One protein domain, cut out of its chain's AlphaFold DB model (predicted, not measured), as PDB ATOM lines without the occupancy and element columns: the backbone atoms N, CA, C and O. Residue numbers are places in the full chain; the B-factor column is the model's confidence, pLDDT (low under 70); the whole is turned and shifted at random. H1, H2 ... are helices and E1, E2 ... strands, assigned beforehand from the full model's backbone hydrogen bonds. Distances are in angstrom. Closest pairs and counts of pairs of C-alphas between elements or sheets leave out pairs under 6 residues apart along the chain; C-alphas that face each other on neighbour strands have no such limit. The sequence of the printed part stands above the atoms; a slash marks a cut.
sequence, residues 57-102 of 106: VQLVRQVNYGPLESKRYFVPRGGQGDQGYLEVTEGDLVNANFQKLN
ATOM      1  N   VAL A  57      35.092 123.624  51.026       91.06
ATOM      2  CA  VAL A  57      34.696 123.240  52.382       91.06
ATOM      3  C   VAL A  57      35.282 124.246  53.359       91.06
ATOM      4  O   VAL A  57      36.486 124.489  53.367       91.06
ATOM      5  N   GLN A  58      34.428 124.817  54.205       92.06
ATOM      6  CA  GLN A  58      34.848 125.665  55.313       92.06
ATOM      7  C   GLN A  58      34.899 124.823  56.592       92.06
ATOM      8  O   GLN A  58      33.859 124.413  57.109       92.06
ATOM      9  N   LEU A  59      36.098 124.602  57.126       90.44
ATOM     10  CA  LEU A  59      36.297 123.978  58.427       90.44
ATOM     11  C   LEU A  59      36.327 125.058  59.507       90.44
ATOM     12  O   LEU A  59      37.138 125.984  59.465       90.44
ATOM     13  N   VAL A  60      35.429 124.929  60.476       89.44
ATOM     14  CA  VAL A  60      35.254 125.870  61.581       89.44
ATOM     15  C   VAL A  60      35.535 125.160  62.892       89.44
ATOM     16  O   VAL A  60      34.944 124.117  63.167       89.44
ATOM     17  N   ARG A  61      36.392 125.754  63.722       87.31
ATOM     18  CA  ARG A  61      36.596 125.330  65.106       87.31
ATOM     19  C   ARG A  61      36.024 126.380  66.051       87.31
ATOM     20  O   ARG A  61      36.370 127.555  65.956       87.31
ATOM     21  N   GLN A  62      35.155 125.948  66.958       85.62
ATOM     22  CA  GLN A  62      34.570 126.776  68.013       85.62
ATOM     23  C   GLN A  62      34.818 126.118  69.366       85.62
ATOM     24  O   GLN A  62      34.719 124.898  69.493       85.62
ATOM     25  N   VAL A  63      35.087 126.925  70.388       81.31
ATOM     26  CA  VAL A  63      35.195 126.435  71.768       81.31
ATOM     27  C   VAL A  63      33.801 126.426  72.382       81.31
ATOM     28  O   VAL A  63      33.199 127.486  72.519       81.31
ATOM     29  N   ASN A  64      33.281 125.255  72.765       77.12
ATOM     30  CA  ASN A  64      32.006 125.114  73.491       77.12
ATOM     31  C   ASN A  64      30.822 125.880  72.860       77.12
ATOM     32  O   ASN A  64      30.062 126.531  73.572       77.12
ATOM     33  N   TYR A  65      30.679 125.842  71.528       73.25
ATOM     34  CA  TYR A  65      29.664 126.611  70.775       73.25
ATOM     35  C   TYR A  65      29.771 128.145  70.913       73.25
ATOM     36  O   TYR A  65      28.861 128.875  70.526       73.25
ATOM     37  N   GLY A  66      30.882 128.636  71.459       74.00
ATOM     38  CA  GLY A  66      31.190 130.044  71.660       74.00
ATOM     39  C   GLY A  66      31.971 130.659  70.489       74.00
ATOM     40  O   GLY A  66      31.706 130.338  69.322       74.00
ATOM     41  N   PRO A  67      32.926 131.567  70.771       83.19
ATOM     42  CA  PRO A  67      33.688 132.268  69.744       83.19
ATOM     43  C   PRO A  67      34.382 131.331  68.752       83.19
ATOM     44  O   PRO A  67      34.811 130.223  69.087       83.19
ATOM     45  N   LEU A  68      34.501 131.819  67.518       84.38
ATOM     46  CA  LEU A  68      35.275 131.173  66.468       84.38
ATOM     47  C   LEU A  68      36.758 131.184  66.854       84.38
ATOM     48  O   LEU A  68      37.335 132.251  67.044       84.38
ATOM     49  N   GLU A  69      37.362 130.005  66.954       86.94
ATOM     50  CA  GLU A  69      38.787 129.844  67.248       86.94
ATOM     51  C   GLU A  69      39.601 129.830  65.956       86.94
ATOM     52  O   GLU A  69      40.615 130.513  65.840       86.94
ATOM     53  N   SER A  70      39.142 129.068  64.960       88.12
ATOM     54  CA  SER A  70      39.800 129.017  63.661       88.12
ATOM     55  C   SER A  70      38.825 128.761  62.524       88.12
ATOM     56  O   SER A  70      37.751 128.170  62.688       88.12
ATOM     57  N   LYS A  71      39.234 129.230  61.347       90.94
ATOM     58  CA  LYS A  71      38.552 128.999  60.085       90.94
ATOM     59  C   LYS A  71      39.593 128.629  59.037       90.94
ATOM     60  O   LYS A  71      40.559 129.364  58.861       90.94
ATOM     61  N   ARG A  72      39.396 127.495  58.374       92.94
ATOM     62  CA  ARG A  72      40.253 127.003  57.288       92.94
ATOM     63  C   ARG A  72      39.384 126.628  56.097       92.94
ATOM     64  O   ARG A  72      38.222 126.253  56.281       92.94
ATOM     65  N   TYR A  73      39.933 126.737  54.897       92.06
ATOM     66  CA  TYR A  73      39.200 126.510  53.657       92.06
ATOM     67  C   TYR A  73      39.900 125.467  52.809       92.06
ATOM     68  O   TYR A  73      41.119 125.487  52.697       92.06
ATOM     69  N   PHE A  74      39.122 124.579  52.202       91.81
ATOM     70  CA  PHE A  74      39.650 123.462  51.434       91.81
ATOM     71  C   PHE A  74      38.915 123.303  50.110       91.81
ATOM     72  O   PHE A  74      37.688 123.381  50.074       91.81
ATOM     73  N   VAL A  75      39.643 123.020  49.033       90.88
ATOM     74  CA  VAL A  75      39.069 122.703  47.716       90.88
ATOM     75  C   VAL A  75      39.551 121.341  47.230       90.88
ATOM     76  O   VAL A  75      40.683 120.958  47.528       90.88
ATOM     77  N   PRO A  76      38.729 120.585  46.484       89.31
ATOM     78  CA  PRO A  76      39.146 119.292  45.953       89.31
ATOM     79  C   PRO A  76      40.268 119.456  44.911       89.31
ATOM     80  O   PRO A  76      40.183 120.311  44.023       89.31
ATOM     81  N   ARG A  77      41.301 118.602  44.964       83.75
ATOM     82  CA  ARG A  77      42.453 118.633  44.034       83.75
ATOM     83  C   ARG A  77      42.067 118.472  42.564       83.75
ATOM     84  O   ARG A  77      42.708 119.093  41.730       83.75
ATOM     85  N   GLY A  78      40.919 117.855  42.268       70.12
ATOM     86  CA  GLY A  78      40.293 117.810  40.941       70.12
ATOM     87  C   GLY A  78      41.099 116.998  39.925       70.12
ATOM     88  O   GLY A  78      42.186 117.390  39.534       70.12
ATOM     89  N   GLY A  79      40.536 115.885  39.462       58.84
ATOM     90  CA  GLY A  79      41.199 114.959  38.544       58.84
ATOM     91  C   GLY A  79      40.715 113.537  38.800       58.84
ATOM     92  O   GLY A  79      40.333 113.198  39.920       58.84
ATOM     93  N   GLN A  80      40.668 112.704  37.762       43.38
ATOM     94  CA  GLN A  80      40.270 111.305  37.907       43.38
ATOM     95  C   GLN A  80      41.375 110.560  38.682       43.38
ATOM     96  O   GLN A  80      42.411 110.236  38.114       43.38
ATOM     97  N   GLY A  81      41.171 110.337  39.984       54.31
ATOM     98  CA  GLY A  81      42.083 109.577  40.852       54.31
ATOM     99  C   GLY A  81      42.826 110.378  41.927       54.31
ATOM    100  O   GLY A  81      43.414 109.758  42.805       54.31
ATOM    101  N   ASP A  82      42.759 111.713  41.923       62.78
ATOM    102  CA  ASP A  82      43.373 112.539  42.974       62.78
ATOM    103  C   ASP A  82      42.336 112.862  44.066       62.78
ATOM    104  O   ASP A  82      41.517 113.778  43.938       62.78
ATOM    105  N   GLN A  83      42.307 112.036  45.118       68.31
ATOM    106  CA  GLN A  83      41.318 112.094  46.206       68.31
ATOM    107  C   GLN A  83      41.739 113.022  47.359       68.31
ATOM    108  O   GLN A  83      41.441 112.767  48.522       68.31
ATOM    109  N   GLY A  84      42.435 114.113  47.041       83.19
ATOM    110  CA  GLY A  84      42.927 115.068  48.029       83.19
ATOM    111  C   GLY A  84      42.145 116.377  48.093       83.19
ATOM    112  O   GLY A  84      41.398 116.752  47.183       83.19
ATOM    113  N   TYR A  85      42.403 117.123  49.164       88.19
ATOM    114  CA  TYR A  85      42.017 118.522  49.288       88.19
ATOM    115  C   TYR A  85      43.257 119.403  49.430       88.19
ATOM    116  O   TYR A  85      44.278 118.987  49.976       88.19
ATOM    117  N   LEU A  86      43.161 120.629  48.924       88.25
ATOM    118  CA  LEU A  86      44.156 121.682  49.104       88.25
ATOM    119  C   LEU A  86      43.587 122.742  50.025       88.25
ATOM    120  O   LEU A  86      42.442 123.161  49.842       88.25
ATOM    121  N   GLU A  87      44.388 123.175  50.991       89.62
ATOM    122  CA  GLU A  87      44.058 124.352  51.779       89.62
ATOM    123  C   GLU A  87      44.227 125.614  50.927       89.62
ATOM    124  O   GLU A  87      45.211 125.762  50.205       89.62
ATOM    125  N   VAL A  88      43.250 126.511  51.011       88.88
ATOM    126  CA  VAL A  88      43.236 127.805  50.319       88.88
ATOM    127  C   VAL A  88      42.931 128.917  51.311       88.88
ATOM    128  O   VAL A  88      42.430 128.669  52.412       88.88
ATOM    129  N   THR A  89      43.209 130.162  50.938       90.50
ATOM    130  CA  THR A  89      42.849 131.311  51.770       90.50
ATOM    131  C   THR A  89      41.425 131.789  51.480       90.50
ATOM    132  O   THR A  89      40.838 131.506  50.435       90.50
ATOM    133  N   GLU A  90      40.853 132.564  52.406       89.62
ATOM    134  CA  GLU A  90      39.576 133.254  52.168       89.62
ATOM    135  C   GLU A  90      39.666 134.203  50.968       89.62
ATOM    136  O   GLU A  90      38.723 134.301  50.187       89.62
ATOM    137  N   GLY A  91      40.813 134.874  50.808       88.31
ATOM    138  CA  GLY A  91      41.062 135.785  49.695       88.31
ATOM    139  C   GLY A  91      41.005 135.072  48.348       88.31
ATOM    140  O   GLY A  91      40.387 135.588  47.421       88.31
ATOM    141  N   ASP A  92      41.557 133.860  48.258       88.62
ATOM    142  CA  ASP A  92      41.513 133.060  47.031       88.62
ATOM    143  C   ASP A  92      40.065 132.725  46.649       88.62
ATOM    144  O   ASP A  92      39.661 132.909  45.501       88.62
ATOM    145  N   LEU A  93      39.248 132.313  47.627       89.06
ATOM    146  CA  LEU A  93      37.829 132.025  47.411       89.06
ATOM    147  C   LEU A  93      37.043 133.256  46.949       89.06
ATOM    148  O   LEU A  93      36.209 133.145  46.049       89.06
ATOM    149  N   VAL A  94      37.310 134.420  47.546       87.62
ATOM    150  CA  VAL A  94      36.675 135.687  47.157       87.62
ATOM    151  C   VAL A  94      37.074 136.070  45.734       87.62
ATOM    152  O   VAL A  94      36.203 136.366  44.918       87.62
ATOM    153  N   ASN A  95      38.366 136.001  45.408       87.25
ATOM    154  CA  ASN A  95      38.882 136.309  44.073       87.25
ATOM    155  C   ASN A  95      38.307 135.369  43.001       87.25
ATOM    156  O   ASN A  95      38.031 135.798  41.882       87.25
ATOM    157  N   ALA A  96      38.076 134.102  43.352       86.50
ATOM    158  CA  ALA A  96      37.462 133.104  42.481       86.50
ATOM    159  C   ALA A  96      35.918 133.112  42.502       86.50
ATOM    160  O   ALA A  96      35.295 132.224  41.924       86.50
ATOM    161  N   ASN A  97      35.284 134.109  43.130       88.38
ATOM    162  CA  ASN A  97      33.827 134.280  43.202       88.38
ATOM    163  C   ASN A  97      33.062 133.113  43.858       88.38
ATOM    164  O   ASN A  97      31.898 132.861  43.530       88.38
ATOM    165  N   PHE A  98      33.670 132.411  44.817       89.00
ATOM    166  CA  PHE A  98      32.942 131.428  45.619       89.00
ATOM    167  C   PHE A  98      31.897 132.118  46.495       89.00
ATOM    168  O   PHE A  98      32.163 133.123  47.154       89.00
ATOM    169  N   GLN A  99      30.702 131.535  46.545       86.69
ATOM    170  CA  GLN A  99      29.610 132.032  47.371       86.69
ATOM    171  C   GLN A  99      29.294 131.045  48.481       86.69
ATOM    172  O   GLN A  99      29.239 129.829  48.276       86.69
ATOM    173  N   LYS A 100      29.059 131.580  49.680       84.62
ATOM    174  CA  LYS A 100      28.622 130.769  50.806       84.62
ATOM    175  C   LYS A 100      27.237 130.206  50.499       84.62
ATOM    176  O   LYS A 100      26.284 130.957  50.303       84.62
ATOM    177  N   LEU A 101      27.128 128.882  50.506       79.25
ATOM    178  CA  LEU A 101      25.837 128.209  50.493       79.25
ATOM    179  C   LEU A 101      25.111 128.567  51.792       79.25
ATOM    180  O   LEU A 101      25.538 128.194  52.886       79.25
ATOM    181  N   ASN A 102      24.032 129.335  51.678       63.41
ATOM    182  CA  ASN A 102      23.140 129.564  52.801       63.41
ATOM    183  C   ASN A 102      22.351 128.274  53.019       63.41
ATOM    184  O   ASN A 102      21.515 127.916  52.191       63.41
TER     185      ASN A 102
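This is residues 57 to 102 of the 106 residues of an uncharacterized protein of Lasallia pustulata (UniProt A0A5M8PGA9). A long, narrow ribbon of two strands, E1 and E2, makes most of the length, and a short third strand, E3, lies slanted beside the far part of E2. The loop of residues 77 to 84 extends the ribbon at one end, while the single short helix H1 follows E3 and only grazes the sheet. The printed part has 46 residues with three named strands and then one named helix, in the order E1, E2, E3, H1; the sheet runs E1, E2, E3, all antiparallel, and the class is mixed. The whole is loose, with a radius of gyration of the C-alphas of 12.9 A, and elongated, spanning 39 by 23 by 19 A.

E1 is residues 57 to 62, 16.0 A long, beginning at C-alpha 57 (34.696, 123.240, 52.382). E2 is residues 68 to 76, 24.0 A long. E3 is residues 85 to 88, 9.4 A long. H1 is residues 90 to 95, 8.7 A long, ending at C-alpha 95 (38.882, 136.309, 44.073).

The three strands form a meander, each the antiparallel neighbour of the one before. E1 and E2 are a hairpin at 163 degrees, with N 59 and O 72 within hydrogen-bond range at 2.8 A. E2 and E3 are a hairpin at 125 degrees, with N 86 and O 75 within hydrogen-bond range at 2.9 A. E1 and E3 are edge strands. H1 only grazes the sheet with residues 90 to 93; the closest C-alphas of E2 and H1, those of Tyr 73 and Glu 90, are 6.9 A apart. In H1 every O i to N i+4 pair is within hydrogen-bond range.

The two C-alphas farthest apart are those of Gly 66 and Gln 80, at 39.7 A. The printed part has no cut. No link is long. The mean pLDDT of the printed part is 82.8; residues 79 to 83 and residue 102 are under 70.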